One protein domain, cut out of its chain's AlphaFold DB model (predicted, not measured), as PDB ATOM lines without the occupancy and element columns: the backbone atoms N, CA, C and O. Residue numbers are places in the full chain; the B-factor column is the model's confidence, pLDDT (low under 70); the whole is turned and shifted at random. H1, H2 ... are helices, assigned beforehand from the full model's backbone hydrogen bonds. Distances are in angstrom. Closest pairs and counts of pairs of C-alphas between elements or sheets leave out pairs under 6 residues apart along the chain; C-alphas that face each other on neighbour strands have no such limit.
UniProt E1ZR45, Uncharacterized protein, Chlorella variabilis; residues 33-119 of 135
ATOM      1  N   HIS A  33      28.476 -19.355  36.244       62.59
ATOM      2  CA  HIS A  33      29.641 -20.216  36.092       62.59
ATOM      3  C   HIS A  33      29.590 -20.941  34.728       62.59
ATOM      4  O   HIS A  33      28.518 -21.411  34.350       62.59
ATOM      5  N   PRO A  34      30.716 -21.124  34.006       66.44
ATOM      6  CA  PRO A  34      30.733 -21.742  32.672       66.44
ATOM      7  C   PRO A  34      30.014 -23.097  32.585       66.44
ATOM      8  O   PRO A  34      29.418 -23.431  31.568       66.44
ATOM      9  N   GLN A  35      30.037 -23.886  33.662       64.88
ATOM     10  CA  GLN A  35      29.304 -25.154  33.730       64.88
ATOM     11  C   GLN A  35      27.785 -24.972  33.865       64.88
ATOM     12  O   GLN A  35      27.034 -25.738  33.268       64.88
ATOM     13  N   GLN A  36      27.334 -23.938  34.583       63.56
ATOM     14  CA  GLN A  36      25.913 -23.603  34.691       63.56
ATOM     15  C   GLN A  36      25.356 -23.118  33.348       63.56
ATOM     16  O   GLN A  36      24.191 -23.374  33.055       63.56
ATOM     17  N   ASP A  37      26.167 -22.457  32.517       78.81
ATOM     18  CA  ASP A  37      25.762 -22.055  31.162       78.81
ATOM     19  C   ASP A  37      25.528 -23.261  30.254       78.81
ATOM     20  O   ASP A  37      24.559 -23.288  29.504       78.81
ATOM     21  N   TRP A  38      26.403 -24.266  30.340       85.81
ATOM     22  CA  TRP A  38      26.303 -25.489  29.547       85.81
ATOM     23  C   TRP A  38      25.013 -26.256  29.836       85.81
ATOM     24  O   TRP A  38      24.271 -26.578  28.915       85.81
ATOM     25  N   GLU A  39      24.735 -26.528  31.111       88.75
ATOM     26  CA  GLU A  39      23.547 -27.290  31.508       88.75
ATOM     27  C   GLU A  39      22.255 -26.540  31.170       88.75
ATOM     28  O   GLU A  39      21.292 -27.143  30.708       88.75
ATOM     29  N   GLN A  40      22.228 -25.217  31.362       86.75
ATOM     30  CA  GLN A  40      21.074 -24.398  30.986       86.75
ATOM     31  C   GLN A  40      20.870 -24.358  29.471       86.75
ATOM     32  O   GLN A  40      19.738 -24.496  29.010       86.75
ATOM     33  N   LEU A  41      21.947 -24.191  28.697       88.56
ATOM     34  CA  LEU A  41      21.890 -24.211  27.236       88.56
ATOM     35  C   LEU A  41      21.398 -25.566  26.727       88.56
ATOM     36  O   LEU A  41      20.521 -25.607  25.869       88.56
ATOM     37  N   ARG A  42      21.917 -26.659  27.292       91.56
ATOM     38  CA  ARG A  42      21.494 -28.010  26.938       91.56
ATOM     39  C   ARG A  42      20.011 -28.215  27.239       91.56
ATOM     40  O   ARG A  42      19.271 -28.516  26.315       91.56
ATOM     41  N   ARG A  43      19.552 -27.912  28.461       89.06
ATOM     42  CA  ARG A  43      18.124 -27.997  28.829       89.06
ATOM     43  C   ARG A  43      17.219 -27.176  27.914       89.06
ATOM     44  O   ARG A  43      16.125 -27.607  27.573       89.06
ATOM     45  N   ARG A  44      17.659 -25.980  27.507       88.19
ATOM     46  CA  ARG A  44      16.909 -25.158  26.547       88.19
ATOM     47  C   ARG A  44      16.772 -25.862  25.197       88.19
ATOM     48  O   ARG A  44      15.714 -25.754  24.587       88.19
ATOM     49  N   CYS A  45      17.824 -26.546  24.755       89.88
ATOM     50  CA  CYS A  45      17.827 -27.300  23.511       89.88
ATOM     51  C   CYS A  45      17.003 -28.592  23.577       89.88
ATOM     52  O   CYS A  45      16.312 -28.900  22.617       89.88
ATOM     53  N   GLU A  46      17.035 -29.292  24.713       87.69
ATOM     54  CA  GLU A  46      16.229 -30.491  24.998       87.69
ATOM     55  C   GLU A  46      14.724 -30.181  25.133       87.69
ATOM     56  O   GLU A  46      13.883 -31.059  24.974       87.69
ATOM     57  N   GLY A  47      14.363 -28.938  25.462       79.62
ATOM     58  CA  GLY A  47      12.971 -28.512  25.590       79.62
ATOM     59  C   GLY A  47      12.355 -27.977  24.293       79.62
ATOM     60  O   GLY A  47      13.018 -27.772  23.276       79.62
ATOM     61  N   LEU A  48      11.070 -27.609  24.370       63.12
ATOM     62  CA  LEU A  48      10.318 -26.974  23.273       63.12
ATOM     63  C   LEU A  48      10.987 -25.698  22.723       63.12
ATOM     64  O   LEU A  48      10.764 -25.321  21.577       63.12
ATOM     65  N   GLY A  49      11.831 -25.037  23.522       60.72
ATOM     66  CA  GLY A  49      12.580 -23.845  23.119       60.72
ATOM     67  C   GLY A  49      13.743 -24.098  22.151       60.72
ATOM     68  O   GLY A  49      14.283 -23.127  21.620       60.72
ATOM     69  N   GLY A  50      14.138 -25.356  21.938       60.69
ATOM     70  CA  GLY A  50      15.193 -25.759  21.004       60.69
ATOM     71  C   GLY A  50      14.754 -26.725  19.912       60.69
ATOM     72  O   GLY A  50      15.557 -27.052  19.045       60.69
ATOM     73  N   GLY A  51      13.495 -27.164  19.937       74.62
ATOM     74  CA  GLY A  51      12.916 -28.036  18.915       74.62
ATOM     75  C   GLY A  51      13.352 -29.503  18.982       74.62
ATOM     76  O   GLY A  51      12.884 -30.286  18.163       74.62
ATOM     77  N   CYS A  52      14.193 -29.899  19.945       84.19
ATOM     78  CA  CYS A  52      14.612 -31.290  20.137       84.19
ATOM     79  C   CYS A  52      13.743 -31.965  21.200       84.19
ATOM     80  O   CYS A  52      14.207 -32.263  22.298       84.19
ATOM     81  N   VAL A  53      12.458 -32.143  20.890       68.69
ATOM     82  CA  VAL A  53      11.478 -32.704  21.831       68.69
ATOM     83  C   VAL A  53      11.846 -34.153  22.158       68.69
ATOM     84  O   VAL A  53      12.227 -34.916  21.267       68.69
ATOM     85  N   SER A  54      11.794 -34.504  23.445       60.16
ATOM     86  CA  SER A  54      12.077 -35.853  23.926       60.16
ATOM     87  C   SER A  54      11.081 -36.869  23.364       60.16
ATOM     88  O   SER A  54       9.954 -36.553  22.993       60.16
ATOM     89  N   VAL A  55      11.566 -38.105  23.307       55.84
ATOM     90  CA  VAL A  55      11.049 -39.355  22.717       55.84
ATOM     91  C   VAL A  55       9.608 -39.768  23.079       55.84
ATOM     92  O   VAL A  55       9.155 -40.825  22.644       55.84
ATOM     93  N   ASP A  56       8.868 -38.955  23.825       54.53
ATOM     94  CA  ASP A  56       7.598 -39.325  24.455       54.53
ATOM     95  C   ASP A  56       6.371 -39.115  23.535       54.53
ATOM     96  O   ASP A  56       5.307 -39.668  23.803       54.53
ATOM     97  N   ASP A  57       6.527 -38.389  22.416       49.88
ATOM     98  CA  ASP A  57       5.467 -38.114  21.419       49.88
ATOM     99  C   ASP A  57       5.640 -38.876  20.085       49.88
ATOM    100  O   ASP A  57       4.963 -38.592  19.097       49.88
ATOM    101  N   GLY A  58       6.556 -39.850  20.018       50.28
ATOM    102  CA  GLY A  58       6.639 -40.795  18.893       50.28
ATOM    103  C   GLY A  58       6.975 -40.202  17.513       50.28
ATOM    104  O   GLY A  58       6.684 -40.847  16.511       50.28
ATOM    105  N   SER A  59       7.565 -39.001  17.434       50.06
ATOM    106  CA  SER A  59       7.779 -38.283  16.159       50.06
ATOM    107  C   SER A  59       9.230 -37.938  15.801       50.06
ATOM    108  O   SER A  59       9.458 -37.241  14.813       50.06
ATOM    109  N   VAL A  60      10.230 -38.445  16.532       54.09
ATOM    110  CA  VAL A  60      11.613 -38.440  16.025       54.09
ATOM    111  C   VAL A  60      11.896 -39.797  15.398       54.09
ATOM    112  O   VAL A  60      12.206 -40.765  16.093       54.09
ATOM    113  N   ASP A  61      11.809 -39.860  14.073       55.81
ATOM    114  CA  ASP A  61      12.417 -40.931  13.289       55.81
ATOM    115  C   ASP A  61      13.936 -40.932  13.577       55.81
ATOM    116  O   ASP A  61      14.672 -40.128  13.006       55.81
ATOM    117  N   GLY A  62      14.426 -41.768  14.509       62.81
ATOM    118  CA  GLY A  62      15.877 -41.967  14.692       62.81
ATOM    119  C   GLY A  62      16.448 -42.182  16.103       62.81
ATOM    120  O   GLY A  62      17.667 -42.269  16.219       62.81
ATOM    121  N   GLY A  63      15.634 -42.278  17.162       80.25
ATOM    122  CA  GLY A  63      16.104 -42.716  18.492       80.25
ATOM    123  C   GLY A  63      16.883 -41.678  19.326       80.25
ATOM    124  O   GLY A  63      16.854 -40.474  19.057       80.25
ATOM    125  N   VAL A  64      17.559 -42.149  20.381       84.31
ATOM    126  CA  VAL A  64      18.392 -41.364  21.311       84.31
ATOM    127  C   VAL A  64      19.535 -40.671  20.572       84.31
ATOM    128  O   VAL A  64      19.821 -39.505  20.838       84.31
ATOM    129  N   ALA A  65      20.159 -41.349  19.609       86.94
ATOM    130  CA  ALA A  65      21.262 -40.779  18.843       86.94
ATOM    131  C   ALA A  65      20.804 -39.607  17.961       86.94
ATOM    132  O   ALA A  65      21.458 -38.560  17.912       86.94
ATOM    133  N   ALA A  66      19.644 -39.720  17.306       87.62
ATOM    134  CA  ALA A  66      19.062 -38.608  16.554       87.62
ATOM    135  C   ALA A  66      18.696 -37.428  17.467       87.62
ATOM    136  O   ALA A  66      18.956 -36.271  17.118       87.62
ATOM    137  N   TRP A  67      18.157 -37.711  18.655       87.38
ATOM    138  CA  TRP A  67      17.862 -36.688  19.655       87.38
ATOM    139  C   TRP A  67      19.132 -35.960  20.130       87.38
ATOM    140  O   TRP A  67      19.180 -34.730  20.091       87.38
ATOM    141  N   GLU A  68      20.207 -36.681  20.465       90.44
ATOM    142  CA  GLU A  68      21.500 -36.080  20.829       90.44
ATOM    143  C   GLU A  68      22.088 -35.236  19.691       90.44
ATOM    144  O   GLU A  68      22.565 -34.119  19.917       90.44
ATOM    145  N   ASN A  69      22.015 -35.721  18.447       91.56
ATOM    146  CA  ASN A  69      22.437 -34.951  17.278       91.56
ATOM    147  C   ASN A  69      21.640 -33.645  17.137       91.56
ATOM    148  O   ASN A  69      22.232 -32.597  16.861       91.56
ATOM    149  N   CYS A  70      20.323 -33.676  17.364       91.50
ATOM    150  CA  CYS A  70      19.490 -32.475  17.382       91.50
ATOM    151  C   CYS A  70      19.952 -31.502  18.470       91.50
ATOM    152  O   CYS A  70      20.245 -30.338  18.177       91.50
ATOM    153  N   VAL A  71      20.074 -31.976  19.716       92.69
ATOM    154  CA  VAL A  71      20.453 -31.138  20.862       92.69
ATOM    155  C   VAL A  71      21.807 -30.484  20.602       92.69
ATOM    156  O   VAL A  71      21.948 -29.273  20.769       92.69
ATOM    157  N   ARG A  72      22.794 -31.236  20.106       93.38
ATOM    158  CA  ARG A  72      24.127 -30.704  19.793       93.38
ATOM    159  C   ARG A  72      24.097 -29.669  18.667       93.38
ATOM    160  O   ARG A  72      24.742 -28.627  18.803       93.38
ATOM    161  N   ARG A  73      23.310 -29.886  17.604       93.44
ATOM    162  CA  ARG A  73      23.085 -28.866  16.559       93.44
ATOM    163  C   ARG A  73      22.456 -27.598  17.129       93.44
ATOM    164  O   ARG A  73      22.912 -26.509  16.796       93.44
ATOM    165  N   CYS A  74      21.463 -27.725  18.009       93.62
ATOM    166  CA  CYS A  74      20.835 -26.582  18.673       93.62
ATOM    167  C   CYS A  74      21.830 -25.808  19.553       93.62
ATOM    168  O   CYS A  74      21.860 -24.578  19.521       93.62
ATOM    169  N   MET A  75      22.665 -26.513  20.325       93.44
ATOM    170  CA  MET A  75      23.606 -25.881  21.255       93.44
ATOM    171  C   MET A  75      24.678 -25.061  20.532       93.44
ATOM    172  O   MET A  75      25.040 -23.984  21.004       93.44
ATOM    173  N   SER A  76      25.203 -25.567  19.416       94.88
ATOM    174  CA  SER A  76      26.072 -24.808  18.514       94.88
ATOM    175  C   SER A  76      26.171 -25.507  17.155       94.88
ATOM    176  O   SER A  76      26.842 -26.541  17.045       94.88
ATOM    177  N   PRO A  77      25.592 -24.923  16.090       94.88
ATOM    178  CA  PRO A  77      25.731 -25.450  14.736       94.88
ATOM    179  C   PRO A  77      27.191 -25.516  14.274       94.88
ATOM    180  O   PRO A  77      27.576 -26.462  13.596       94.88
ATOM    181  N   ALA A  78      28.026 -24.551  14.673       95.38
ATOM    182  CA  ALA A  78      29.430 -24.489  14.273       95.38
ATOM    183  C   ALA A  78      30.277 -25.584  14.945       95.38
ATOM    184  O   ALA A  78      31.046 -26.275  14.272       95.38
ATOM    185  N   CYS A  79      30.111 -25.792  16.256       95.81
ATOM    186  CA  CYS A  79      30.798 -26.875  16.962       95.81
ATOM    187  C   CYS A  79      30.298 -28.256  16.524       95.81
ATOM    188  O   CYS A  79      31.091 -29.195  16.485       95.81
ATOM    189  N   TYR A  80      29.009 -28.383  16.188       95.62
ATOM    190  CA  TYR A  80      28.470 -29.621  15.636       95.62
ATOM    191  C   TYR A  80      29.052 -29.892  14.249       95.62
ATOM    192  O   TYR A  80      29.583 -30.973  14.018       95.62
ATOM    193  N   GLY A  81      29.040 -28.889  13.366       96.06
ATOM    194  CA  GLY A  81      29.592 -28.966  12.014       96.06
ATOM    195  C   GLY A  81      31.034 -29.482  11.994       96.06
ATOM    196  O   GLY A  81      31.386 -30.421  11.287       96.06
ATOM    197  N   GLY A  82      31.865 -28.929  12.882       94.19
ATOM    198  CA  GLY A  82      33.273 -29.309  12.984       94.19
ATOM    199  C   GLY A  82      33.551 -30.721  13.516       94.19
ATOM    200  O   GLY A  82      34.669 -31.199  13.334       94.19
ATOM    201  N   LEU A  83      32.590 -31.373  14.184       94.56
ATOM    202  CA  LEU A  83      32.812 -32.652  14.877       94.56
ATOM    203  C   LEU A  83      31.925 -33.804  14.395       94.56
ATOM    204  O   LEU A  83      32.382 -34.940  14.437       94.56
ATOM    205  N   TYR A  84      30.702 -33.525  13.944       92.81
ATOM    206  CA  TYR A  84      29.664 -34.533  13.689       92.81
ATOM    207  C   TYR A  84      29.001 -34.410  12.307       92.81
ATOM    208  O   TYR A  84      28.166 -35.236  11.967       92.81
ATOM    209  N   GLU A  85      29.322 -33.405  11.478       89.06
ATOM    210  CA  GLU A  85      28.653 -33.229  10.168       89.06
ATOM    211  C   GLU A  85      28.882 -34.398   9.208       89.06
ATOM    212  O   GLU A  85      27.986 -34.772   8.458       89.06
ATOM    213  N   ARG A  86      30.088 -34.973   9.241       89.88
ATOM    214  CA  ARG A  86      30.464 -36.117   8.400       89.88
ATOM    215  C   ARG A  86      30.134 -37.464   9.028       89.88
ATOM    216  O   ARG A  86      30.047 -38.444   8.302       89.88
ATOM    217  N   ASP A  87      30.024 -37.492  10.349       92.19
ATOM    218  CA  ASP A  87      29.932 -38.698  11.163       92.19
ATOM    219  C   ASP A  87      29.059 -38.375  12.378       92.19
ATOM    220  O   ASP A  87      29.538 -37.964  13.442       92.19
ATOM    221  N   ALA A  88      27.749 -38.381  12.133       92.00
ATOM    222  CA  ALA A  88      26.749 -38.091  13.148       92.00
ATOM    223  C   ALA A  88      26.701 -39.237  14.163       92.00
ATOM    224  O   ALA A  88      27.037 -40.364  13.829       92.00
ATOM    225  N   LEU A  89      26.253 -38.953  15.388       91.88
ATOM    226  CA  LEU A  89      26.136 -40.002  16.404       91.88
ATOM    227  C   LEU A  89      25.178 -41.101  15.947       91.88
ATOM    228  O   LEU A  89      24.056 -40.788  15.538       91.88
ATOM    229  N   GLU A  90      25.612 -42.348  16.087       90.38
ATOM    230  CA  GLU A  90      24.788 -43.539  15.878       90.38
ATOM    231  C   GLU A  90      24.280 -44.121  17.209       90.38
ATOM    232  O   GLU A  90      24.772 -43.807  18.299       90.38
ATOM    233  N   GLU A  91      23.249 -44.965  17.133       88.25
ATOM    234  CA  GLU A  91      22.694 -45.648  18.305       88.25
ATOM    235  C   GLU A  91      23.737 -46.555  18.967       88.25
ATOM    236  O   GLU A  91      24.311 -47.438  18.334       88.25
ATOM    237  N   GLY A  92      23.951 -46.355  20.269       86.69
ATOM    238  CA  GLY A  92      24.918 -47.121  21.056       86.69
ATOM    239  C   GLY A  92      26.364 -46.612  21.009       86.69
ATOM    240  O   GLY A  92      27.222 -47.225  21.645       86.69
ATOM    241  N   GLU A  93      26.659 -45.506  20.319       86.88
ATOM    242  CA  GLU A  93      27.999 -44.908  20.341       86.88
ATOM    243  C   GLU A  93      28.327 -44.219  21.675       86.88
ATOM    244  O   GLU A  93      27.521 -43.475  22.237       86.88
ATOM    245  N   GLU A  94      29.559 -44.402  22.163       84.31
ATOM    246  CA  GLU A  94      30.043 -43.727  23.370       84.31
ATOM    247  C   GLU A  94      30.725 -42.388  23.040       84.31
ATOM    248  O   GLU A  94      31.719 -42.309  22.313       84.31
ATOM    249  N   GLU A  95      30.240 -41.304  23.645       80.69
ATOM    250  CA  GLU A  95      30.802 -39.961  23.493       80.69
ATOM    251  C   GLU A  95      31.891 -39.631  24.519       80.69
ATOM    252  O   GLU A  95      31.759 -38.696  25.311       80.69
ATOM    253  N   GLY A  96      32.999 -40.368  24.478       88.56
ATOM    254  CA  GLY A  96      34.172 -40.095  25.313       88.56
ATOM    255  C   GLY A  96      34.870 -38.778  24.939       88.56
ATOM    256  O   GLY A  96      34.473 -37.675  25.328       88.56
ATOM    257  N   GLU A  97      35.953 -38.871  24.166       91.00
ATOM    258  CA  GLU A  97      36.768 -37.700  23.820       91.00
ATOM    259  C   GLU A  97      36.012 -36.703  22.927       91.00
ATOM    260  O   GLU A  97      36.036 -35.498  23.191       91.00
ATOM    261  N   ARG A  98      35.264 -37.200  21.931       92.69
ATOM    262  CA  ARG A  98      34.484 -36.376  20.987       92.69
ATOM    263  C   ARG A  98      33.456 -35.499  21.715       92.69
ATOM    264  O   ARG A  98      33.379 -34.291  21.467       92.69
ATOM    265  N   GLY A  99      32.759 -36.068  22.701       93.19
ATOM    266  CA  GLY A  99      31.818 -35.343  23.556       93.19
ATOM    267  C   GLY A  99      32.497 -34.243  24.381       93.19
ATOM    268  O   GLY A  99      32.007 -33.108  24.440       93.19
ATOM    269  N   ALA A 100      33.667 -34.536  24.958       92.56
ATOM    270  CA  ALA A 100      34.461 -33.555  25.697       92.56
ATOM    271  C   ALA A 100      34.972 -32.418  24.793       92.56
ATOM    272  O   ALA A 100      34.917 -31.244  25.183       92.56
ATOM    273  N   THR A 101      35.418 -32.736  23.573       94.00
ATOM    274  CA  THR A 101      35.840 -31.743  22.575       94.00
ATOM    275  C   THR A 101      34.687 -30.817  22.197       94.00
ATOM    276  O   THR A 101      34.868 -29.594  22.183       94.00
ATOM    277  N   PHE A 102      33.493 -31.368  21.964       94.31
ATOM    278  CA  PHE A 102      32.300 -30.578  21.668       94.31
ATOM    279  C   PHE A 102      31.966 -29.614  22.809       94.31
ATOM    280  O   PHE A 102      31.858 -28.405  22.592       94.31
ATOM    281  N   ARG A 103      31.915 -30.108  24.053       93.00
ATOM    282  CA  ARG A 103      31.677 -29.260  25.231       93.00
ATOM    283  C   ARG A 103      32.714 -28.142  25.345       93.00
ATOM    284  O   ARG A 103      32.370 -26.987  25.593       93.00
ATOM    285  N   ALA A 104      33.992 -28.457  25.132       91.62
ATOM    286  CA  ALA A 104      35.061 -27.464  25.160       91.62
ATOM    287  C   ALA A 104      34.920 -26.407  24.050       91.62
ATOM    288  O   ALA A 104      35.276 -25.245  24.272       91.62
ATOM    289  N   CYS A 105      34.412 -26.792  22.875       93.12
ATOM    290  CA  CYS A 105      34.098 -25.887  21.773       93.12
ATOM    291  C   CYS A 105      32.987 -24.902  22.158       93.12
ATOM    292  O   CYS A 105      33.240 -23.697  22.175       93.12
ATOM    293  N   VAL A 106      31.827 -25.393  22.600       93.50
ATOM    294  CA  VAL A 106      30.677 -24.547  22.976       93.50
ATOM    295  C   VAL A 106      31.037 -23.580  24.107       93.50
ATOM    296  O   VAL A 106      30.762 -22.383  24.039       93.50
ATOM    297  N   LEU A 107      31.758 -24.053  25.131       89.81
ATOM    298  CA  LEU A 107      32.228 -23.191  26.225       89.81
ATOM    299  C   LEU A 107      33.218 -22.116  25.761       89.81
ATOM    300  O   LEU A 107      33.393 -21.092  26.424       89.81
ATOM    301  N   ARG A 108      33.947 -22.351  24.670       88.56
ATOM    302  CA  ARG A 108      34.840 -21.354  24.073       88.56
ATOM    303  C   ARG A 108      34.041 -20.295  23.328       88.56
ATOM    304  O   ARG A 108      34.317 -19.121  23.547       88.56
ATOM    305  N   GLU A 109      33.055 -20.697  22.533       89.06
ATOM    306  CA  GLU A 109      32.151 -19.770  21.844       89.06
ATOM    307  C   GLU A 109      31.412 -18.884  22.846       89.06
ATOM    308  O   GLU A 109      31.436 -17.665  22.714       89.06
ATOM    309  N   ALA A 110      30.878 -19.459  23.930       85.88
ATOM    310  CA  ALA A 110      30.233 -18.690  24.994       85.88
ATOM    311  C   ALA A 110      31.180 -17.648  25.618       85.88
ATOM    312  O   ALA A 110      30.801 -16.495  25.826       85.88
ATOM    313  N   ARG A 111      32.444 -18.015  25.877       85.50
ATOM    314  CA  ARG A 111      33.467 -17.074  26.372       85.50
ATOM    315  C   ARG A 111      33.799 -15.982  25.357       85.50
ATOM    316  O   ARG A 111      34.016 -14.843  25.759       85.50
ATOM    317  N   GLN A 112      33.851 -16.314  24.071       85.69
ATOM    318  CA  GLN A 112      34.113 -15.351  23.000       85.69
ATOM    319  C   GLN A 112      32.943 -14.382  22.819       85.69
ATOM    320  O   GLN A 112      33.169 -13.178  22.779       85.69
ATOM    321  N   ALA A 113      31.706 -14.881  22.810       84.06
ATOM    322  CA  ALA A 113      30.499 -14.060  22.763       84.06
ATOM    323  C   ALA A 113      30.427 -13.101  23.962       84.06
ATOM    324  O   ALA A 113      30.126 -11.922  23.800       84.06
ATOM    325  N   ARG A 114      30.791 -13.579  25.160       82.00
ATOM    326  CA  ARG A 114      30.912 -12.746  26.368       82.00
ATOM    327  C   ARG A 114      31.972 -11.664  26.229       82.00
ATOM    328  O   ARG A 114      31.700 -10.512  26.541       82.00
ATOM    329  N   ALA A 115      33.171 -12.024  25.772       84.44
ATOM    330  CA  ALA A 115      34.241 -11.056  25.556       84.44
ATOM    331  C   ALA A 115      33.807  -9.974  24.558       84.44
ATOM    332  O   ALA A 115      33.955  -8.792  24.852       84.44
ATOM    333  N   ALA A 116      33.179 -10.371  23.447       84.75
ATOM    334  CA  ALA A 116      32.652  -9.449  22.448       84.75
ATOM    335  C   ALA A 116      31.585  -8.505  23.027       84.75
ATOM    336  O   ALA A 116      31.678  -7.296  22.831       84.75
ATOM    337  N   ALA A 117      30.625  -9.025  23.801       84.19
ATOM    338  CA  ALA A 117      29.590  -8.215  24.450       84.19
ATOM    339  C   ALA A 117      30.157  -7.193  25.456       84.19
ATOM    340  O   ALA A 117      29.545  -6.157  25.696       84.19
ATOM    341  N   LEU A 118      31.331  -7.474  26.029       85.56
ATOM    342  CA  LEU A 118      32.040  -6.594  26.961       85.56
ATOM    343  C   LEU A 118      33.100  -5.709  26.284       85.56
ATOM    344  O   LEU A 118      33.812  -4.988  26.981       85.56
ATOM    345  N   GLY A 119      33.251  -5.779  24.957       88.12
ATOM    346  CA  GLY A 119      34.307  -5.067  24.230       88.12
ATOM    347  C   GLY A 119      35.727  -5.527  24.586       88.12
ATOM    348  O   GLY A 119      36.687  -4.784  24.392       88.12
TER     349      GLY A 119
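AT A GLANCE: This is residues 33 to 119 of the 135 residues of an uncharacterized protein of Chlorella variabilis (UniProt E1ZR45). Two helices, H2 and the long H4, run roughly the same way, and two others join them on opposite sides: H1 crosses from H4 to H2 on one side, and on the other the short H3 turns off the last residue of H2 by a tight corner and folds back along H4. H4 makes much of the length, with residues 112 to 119 sticking out at one end, while Gly 58, in the long link from H1 to H2, lies at the other. The printed part has 87 residues with four named helices, H1, H2, H3 and H4 in that order, and no named strand: all helix. It is compact, with a radius of gyration of the C-alphas of 13.6 A, yet elongated, spanning 45 by 27 by 19 A.

HOW THE PARTS SIT: H1, residues 34 to 46, touches H2, residues 63 to 75, with its residues 41 to 46 alone; the closest C-alphas are those of Cys 45 and Val 71, 5.4 A apart. They run opposite ways at a steep tilt of 56 degrees. H2 and H3, residues 77 to 84, touch only at the corner by their link, closest at the C-alphas of Arg 73 and Tyr 80, 5.5 A apart. H3 and H4, residues 97 to 117, form a helical hairpin, two touching helices that run opposite ways, at a shallow tilt of 19 degrees; their closest C-alphas, those of Cys 79 and Cys 105, are 5.9 A apart. H4 touches H1 with residues 103 to 107 alone, about perpendicular at 75 degrees, and the closest C-alphas are those of Pro 34 and Leu 107, 6.8 A apart. H2 and H4 are close but not clearly touching, closest at the C-alphas of Met 75 and Val 106, 7.4 A apart. H1 and H3 are apart. In H1, H2 and H4 every O i to N i+4 pair is within hydrogen-bond range; in H3 it is 3 of 4.

IN THESE COORDINATES: H1 begins at C-alpha 34, at (30.733, -21.742, 32.672), and is 18.6 A long from first to last C-alpha. H2 is also 18.6 A long and begins at C-alpha 63, at (16.104, -42.716, 18.492). H3 has 8 residues, Pro 77 to Tyr 84. H4, 30.4 A long, ends at C-alpha 117, at (29.590, -8.215, 24.450).

THE WHOLE: The C-alphas of Gly 58 and Gly 119, the two farthest apart, are 45.5 A from each other. The printed part has no cut. The links from H1 to H2, 16 residues, and from H3 to H4, 12 residues, are long. Mean pLDDT of the printed part is 83.3, and it is under 70 in residues 33 to 36, 48 to 50 and 53 to 62.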